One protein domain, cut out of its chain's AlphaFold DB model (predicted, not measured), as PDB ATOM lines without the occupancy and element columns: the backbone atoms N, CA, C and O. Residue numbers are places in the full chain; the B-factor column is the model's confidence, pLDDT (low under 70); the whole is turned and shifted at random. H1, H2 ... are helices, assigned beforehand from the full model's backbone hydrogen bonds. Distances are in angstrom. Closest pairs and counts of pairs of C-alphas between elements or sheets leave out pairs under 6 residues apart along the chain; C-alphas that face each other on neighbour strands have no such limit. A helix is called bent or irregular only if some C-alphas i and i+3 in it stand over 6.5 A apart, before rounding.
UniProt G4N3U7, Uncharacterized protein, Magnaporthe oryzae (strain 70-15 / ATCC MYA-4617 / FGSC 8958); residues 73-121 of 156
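What this domain is: This is residues 73 to 121 of the 156 residues of an uncharacterized protein of Magnaporthe oryzae (strain 70-15 / ATCC MYA-4617 / FGSC 8958) (UniProt G4N3U7). One long, straight helix, H1, makes the longest axis, and past its last residue the chain turns and folds back through residues 104 to 108 into a much shorter helix, H2. The two make a lopsided, open V, with empty space between the long arm H1 and the short arm H2. The printed part has 49 residues, with two named helices in the order H1, H2 and no named strand; the class is all helix. The whole is only just extended, close to loose, with a radius of gyration of the C-alphas of 14.6 A, and its outline is flat, spanning 46 by 26 by 10 A.

How they stand to each other: H1, residues 73 to 103, is the longest helix, and H2, residues 109 to 121, follows it after a tight link of 5 residues. The two helices are apart, with no C-alpha of the one within 8 A of the other. The N-to-C direction of H1 is (-0.09, -0.99, -0.07), and that of H2 is (-0.26, 0.83, -0.50). Residues 73 to 96, 98 to 106 and 108 to 121 stand free. In H2 every O i to N i+4 pair is within hydrogen-bond range; in H1 26 of 27 are.

Where its parts are: H1 begins at C-alpha 73, at (35.603, 55.794, 34.136), and ends at C-alpha 103, at (31.324, 11.862, 27.969), 44.6 A from first to last C-alpha. H2 runs 18.7 A from C-alpha 109 to C-alpha 121, which is at (38.740, 38.069, 12.194). Neither helix is bent.

The domain as a whole: The C-alphas of Pro 73 and Ala 104 are the two farthest apart, at 46.1 A. The first and last printed C-alphas, of Pro 73 and Leu 121, are 28.4 A apart. The printed part has no cut. The mean pLDDT of the printed part is 75.2, with 83 for H1 and 63 for H2; residue 100, residues 102 to 112 and residues 114 to 121 are under 70.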
ATOM      1  N   PRO A  73      36.865  56.542  34.069       73.56
ATOM      2  CA  PRO A  73      35.603  55.794  34.136       73.56
ATOM      3  C   PRO A  73      35.380  54.787  32.990       73.56
ATOM      4  O   PRO A  73      34.499  53.931  33.067       73.56
ATOM      5  N   GLN A  74      36.132  54.898  31.888       72.00
ATOM      6  CA  GLN A  74      36.173  53.878  30.836       72.00
ATOM      7  C   GLN A  74      37.073  52.690  31.186       72.00
ATOM      8  O   GLN A  74      36.712  51.559  30.876       72.00
ATOM      9  N   ALA A  75      38.221  52.933  31.817       80.75
ATOM     10  CA  ALA A  75      39.146  51.891  32.237       80.75
ATOM     11  C   ALA A  75      38.505  50.985  33.293       80.75
ATOM     12  O   ALA A  75      38.585  49.773  33.148       80.75
ATOM     13  N   GLU A  76      37.777  51.547  34.262       83.81
ATOM     14  CA  GLU A  76      37.011  50.763  35.245       83.81
ATOM     15  C   GLU A  76      36.009  49.825  34.560       83.81
ATOM     16  O   GLU A  76      35.986  48.633  34.834       83.81
ATOM     17  N   ARG A  77      35.249  50.322  33.576       81.69
ATOM     18  CA  ARG A  77      34.293  49.498  32.813       81.69
ATOM     19  C   ARG A  77      34.981  48.400  32.017       81.69
ATOM     20  O   ARG A  77      34.472  47.286  31.938       81.69
ATOM     21  N   ILE A  78      36.110  48.715  31.388       90.75
ATOM     22  CA  ILE A  78      36.873  47.735  30.616       90.75
ATOM     23  C   ILE A  78      37.415  46.662  31.560       90.75
ATOM     24  O   ILE A  78      37.242  45.481  31.281       90.75
ATOM     25  N   LEU A  79      37.982  47.049  32.701       87.50
ATOM     26  CA  LEU A  79      38.485  46.115  33.705       87.50
ATOM     27  C   LEU A  79      37.360  45.271  34.312       87.50
ATOM     28  O   LEU A  79      37.527  44.061  34.402       87.50
ATOM     29  N   ASP A  80      36.197  45.851  34.608       87.81
ATOM     30  CA  ASP A  80      35.020  45.119  35.090       87.81
ATOM     31  C   ASP A  80      34.509  44.119  34.052       87.81
ATOM     32  O   ASP A  80      34.226  42.967  34.377       87.81
ATOM     33  N   THR A  81      34.410  44.520  32.781       94.06
ATOM     34  CA  THR A  81      33.994  43.599  31.709       94.06
ATOM     35  C   THR A  81      35.020  42.501  31.464       94.06
ATOM     36  O   THR A  81      34.633  41.368  31.187       94.06
ATOM     37  N   LEU A  82      36.315  42.798  31.610       91.56
ATOM     38  CA  LEU A  82      37.376  41.799  31.553       91.56
ATOM     39  C   LEU A  82      37.297  40.855  32.747       91.56
ATOM     40  O   LEU A  82      37.387  39.648  32.560       91.56
ATOM     41  N   LEU A  83      37.067  41.370  33.950       90.94
ATOM     42  CA  LEU A  83      36.928  40.573  35.161       90.94
ATOM     43  C   LEU A  83      35.723  39.629  35.060       90.94
ATOM     44  O   LEU A  83      35.848  38.427  35.308       90.94
ATOM     45  N   TRP A  84      34.574  40.145  34.612       90.50
ATOM     46  CA  TRP A  84      33.381  39.348  34.322       90.50
ATOM     47  C   TRP A  84      33.614  38.346  33.192       90.50
ATOM     48  O   TRP A  84      33.217  37.185  33.306       90.50
ATOM     49  N   GLY A  85      34.288  38.766  32.121       93.81
ATOM     50  CA  GLY A  85      34.622  37.918  30.982       93.81
ATOM     51  C   GLY A  85      35.534  36.758  31.372       93.81
ATOM     52  O   GLY A  85      35.253  35.617  31.016       93.81
ATOM     53  N   VAL A  86      36.579  37.022  32.158       90.25
ATOM     54  CA  VAL A  86      37.515  36.013  32.675       90.25
ATOM     55  C   VAL A  86      36.808  35.064  33.639       90.25
ATOM     56  O   VAL A  86      36.983  33.851  33.531       90.25
ATOM     57  N   SER A  87      35.960  35.587  34.527       92.88
ATOM     58  CA  SER A  87      35.173  34.766  35.457       92.88
ATOM     59  C   SER A  87      34.235  33.811  34.712       92.88
ATOM     60  O   SER A  87      34.206  32.611  34.995       92.88
ATOM     61  N   LEU A  88      33.514  34.313  33.704       91.06
ATOM     62  CA  LEU A  88      32.621  33.496  32.884       91.06
ATOM     63  C   LEU A  88      33.401  32.500  32.014       91.06
ATOM     64  O   LEU A  88      32.961  31.365  31.855       91.06
ATOM     65  N   ALA A  89      34.571  32.887  31.499       88.75
ATOM     66  CA  ALA A  89      35.444  32.011  30.721       88.75
ATOM     67  C   ALA A  89      36.012  30.860  31.560       88.75
ATOM     68  O   ALA A  89      35.995  29.720  31.101       88.75
ATOM     69  N   MET A  90      36.464  31.118  32.793       87.06
ATOM     70  CA  MET A  90      36.927  30.062  33.703       87.06
ATOM     71  C   MET A  90      35.798  29.097  34.068       87.06
ATOM     72  O   MET A  90      36.006  27.881  34.080       87.06
ATOM     73  N   LEU A  91      34.596  29.617  34.323       90.06
ATOM     74  CA  LEU A  91      33.425  28.791  34.608       90.06
ATOM     75  C   LEU A  91      33.035  27.936  33.394       90.06
ATOM     76  O   LEU A  91      32.805  26.736  33.536       90.06
ATOM     77  N   HIS A  92      33.005  28.538  32.204       83.31
ATOM     78  CA  HIS A  92      32.691  27.858  30.950       83.31
ATOM     79  C   HIS A  92      33.717  26.771  30.630       83.31
ATOM     80  O   HIS A  92      33.331  25.646  30.342       83.31
ATOM     81  N   PHE A  93      35.007  27.076  30.783       80.81
ATOM     82  CA  PHE A  93      36.097  26.120  30.607       80.81
ATOM     83  C   PHE A  93      36.001  24.945  31.588       80.81
ATOM     84  O   PHE A  93      36.129  23.790  31.194       80.81
ATOM     85  N   THR A  94      35.726  25.221  32.865       82.00
ATOM     86  CA  THR A  94      35.559  24.174  33.889       82.00
ATOM     87  C   THR A  94      34.354  23.285  33.581       82.00
ATOM     88  O   THR A  94      34.432  22.063  33.721       82.00
ATOM     89  N   PHE A  95      33.249  23.879  33.120       81.69
ATOM     90  CA  PHE A  95      32.072  23.137  32.669       81.69
ATOM     91  C   PHE A  95      32.378  22.274  31.438       81.69
ATOM     92  O   PHE A  95      31.993  21.108  31.404       81.69
ATOM     93  N   ASP A  96      33.133  22.806  30.478       78.31
ATOM     94  CA  ASP A  96      33.588  22.083  29.288       78.31
ATOM     95  C   ASP A  96      34.411  20.843  29.646       78.31
ATOM     96  O   ASP A  96      34.138  19.743  29.169       78.31
ATOM     97  N   VAL A  97      35.373  21.000  30.560       76.19
ATOM     98  CA  VAL A  97      36.224  19.906  31.047       76.19
ATOM     99  C   VAL A  97      35.399  18.852  31.794       76.19
ATOM    100  O   VAL A  97      35.628  17.656  31.614       76.19
ATOM    101  N   LEU A  98      34.412  19.260  32.599       81.62
ATOM    102  CA  LEU A  98      33.522  18.336  33.311       81.62
ATOM    103  C   LEU A  98      32.638  17.532  32.357       81.62
ATOM    104  O   LEU A  98      32.562  16.310  32.488       81.62
ATOM    105  N   VAL A  99      31.998  18.200  31.395       78.50
ATOM    106  CA  VAL A  99      31.178  17.543  30.364       78.50
ATOM    107  C   VAL A  99      32.031  16.514  29.624       78.50
ATOM    108  O   VAL A  99      31.633  15.371  29.427       78.50
ATOM    109  N   GLN A 100      33.259  16.867  29.295       68.38
ATOM    110  CA  GLN A 100      34.146  16.006  28.528       68.38
ATOM    111  C   GLN A 100      34.696  14.820  29.301       68.38
ATOM    112  O   GLN A 100      34.783  13.721  28.752       68.38
ATOM    113  N   ASN A 101      34.981  15.019  30.586       70.25
ATOM    114  CA  ASN A 101      35.346  13.940  31.492       70.25
ATOM    115  C   ASN A 101      34.183  12.948  31.699       70.25
ATOM    116  O   ASN A 101      34.425  11.758  31.875       70.25
ATOM    117  N   GLN A 102      32.927  13.412  31.642       62.16
ATOM    118  CA  GLN A 102      31.739  12.550  31.743       62.16
ATOM    119  C   GLN A 102      31.406  11.818  30.434       62.16
ATOM    120  O   GLN A 102      30.886  10.706  30.474       62.16
ATOM    121  N   PHE A 103      31.704  12.415  29.276       67.31
ATOM    122  CA  PHE A 103      31.324  11.862  27.969       67.31
ATOM    123  C   PHE A 103      32.449  11.141  27.209       67.31
ATOM    124  O   PHE A 103      32.194  10.681  26.099       67.31
ATOM    125  N   ALA A 104      33.658  11.011  27.777       55.22
ATOM    126  CA  ALA A 104      34.780  10.255  27.195       55.22
ATOM    127  C   ALA A 104      35.012  10.530  25.690       55.22
ATOM    128  O   ALA A 104      35.286   9.621  24.908       55.22
ATOM    129  N   MET A 105      34.871  11.789  25.270       58.38
ATOM    130  CA  MET A 105      35.210  12.217  23.912       58.38
ATOM    131  C   MET A 105      36.655  12.719  23.891       58.38
ATOM    132  O   MET A 105      37.068  13.407  24.813       58.38
ATOM    133  N   GLU A 106      37.438  12.408  22.857       58.59
ATOM    134  CA  GLU A 106      38.765  13.009  22.660       58.59
ATOM    135  C   GLU A 106      38.605  14.423  22.094       58.59
ATOM    136  O   GLU A 106      38.162  14.597  20.956       58.59
ATOM    137  N   ILE A 107      38.950  15.457  22.867       57.00
ATOM    138  CA  ILE A 107      38.702  16.843  22.447       57.00
ATOM    139  C   ILE A 107      39.984  17.538  22.025       57.00
ATOM    140  O   ILE A 107      40.850  17.876  22.830       57.00
ATOM    141  N   THR A 108      40.080  17.822  20.726       62.56
ATOM    142  CA  THR A 108      41.165  18.619  20.140       62.56
ATOM    143  C   THR A 108      40.841  20.120  20.192       62.56
ATOM    144  O   THR A 108      40.618  20.783  19.178       62.56
ATOM    145  N   TRP A 109      40.826  20.669  21.402       60.66
ATOM    146  CA  TRP A 109      40.434  22.048  21.718       60.66
ATOM    147  C   TRP A 109      41.156  23.199  21.004       60.66
ATOM    148  O   TRP A 109      40.485  24.115  20.518       60.66
ATOM    149  N   PRO A 110      42.495  23.188  20.864       66.75
ATOM    150  CA  PRO A 110      43.220  24.326  20.288       66.75
ATOM    151  C   PRO A 110      42.822  24.590  18.831       66.75
ATOM    152  O   PRO A 110      42.866  25.712  18.326       66.75
ATOM    153  N   LYS A 111      42.403  23.531  18.135       59.19
ATOM    154  CA  LYS A 111      42.076  23.551  16.711       59.19
ATOM    155  C   LYS A 111      40.694  24.146  16.432       59.19
ATOM    156  O   LYS A 111      40.468  24.693  15.355       59.19
ATOM    157  N   VAL A 112      39.783  24.058  17.400       62.75
ATOM    158  CA  VAL A 112      38.440  24.647  17.309       62.75
ATOM    159  C   VAL A 112      38.513  26.139  17.628       62.75
ATOM    160  O   VAL A 112      38.001  26.946  16.853       62.75
ATOM    161  N   PHE A 113      39.256  26.517  18.674       70.44
ATOM    162  CA  PHE A 113      39.491  27.923  19.019       70.44
ATOM    163  C   PHE A 113      40.196  28.697  17.901       70.44
ATOM    164  O   PHE A 113      39.748  29.779  17.524       70.44
ATOM    165  N   THR A 114      41.251  28.135  17.305       62.84
ATOM    166  CA  THR A 114      41.969  28.792  16.199       62.84
ATOM    167  C   THR A 114      41.089  28.982  14.963       62.84
ATOM    168  O   THR A 114      41.123  30.050  14.360       62.84
ATOM    169  N   ARG A 115      40.239  28.006  14.613       66.25
ATOM    170  CA  ARG A 115      39.310  28.115  13.473       66.25
ATOM    171  C   ARG A 115      38.175  29.107  13.711       66.25
ATOM    172  O   ARG A 115      37.848  29.864  12.801       66.25
ATOM    173  N   ALA A 116      37.604  29.135  14.912       62.22
ATOM    174  CA  ALA A 116      36.552  30.086  15.264       62.22
ATOM    175  C   ALA A 116      37.084  31.528  15.284       62.22
ATOM    176  O   ALA A 116      36.458  32.428  14.726       62.22
ATOM    177  N   PHE A 117      38.280  31.738  15.840       68.06
ATOM    178  CA  PHE A 117      38.922  33.053  15.873       68.06
ATOM    179  C   PHE A 117      39.345  33.528  14.474       68.06
ATOM    180  O   PHE A 117      39.158  34.690  14.118       68.06
ATOM    181  N   GLN A 118      39.850  32.614  13.643       67.06
ATOM    182  CA  GLN A 118      40.225  32.907  12.261       67.06
ATOM    183  C   GLN A 118      39.001  33.205  11.377       67.06
ATOM    184  O   GLN A 118      39.086  34.069  10.509       67.06
ATOM    185  N   ALA A 119      37.850  32.573  11.628       57.81
ATOM    186  CA  ALA A 119      36.588  32.901  10.959       57.81
ATOM    187  C   ALA A 119      35.988  34.241  11.430       57.81
ATOM    188  O   ALA A 119      35.352  34.939  10.641       57.81
ATOM    189  N   LEU A 120      36.214  34.617  12.693       58.09
ATOM    190  CA  LEU A 120      35.730  35.874  13.267       58.09
ATOM    191  C   LEU A 120      36.544  37.095  12.795       58.09
ATOM    192  O   LEU A 120      35.957  38.130  12.493       58.09
ATOM    193  N   LEU A 121      37.875  36.980  12.681       60.25
ATOM    194  CA  LEU A 121      38.740  38.069  12.194       60.25
ATOM    195  C   LEU A 121      38.991  38.048  10.675       60.25
ATOM    196  O   LEU A 121      39.331  39.082  10.100       60.25
TER     197      LEU A 121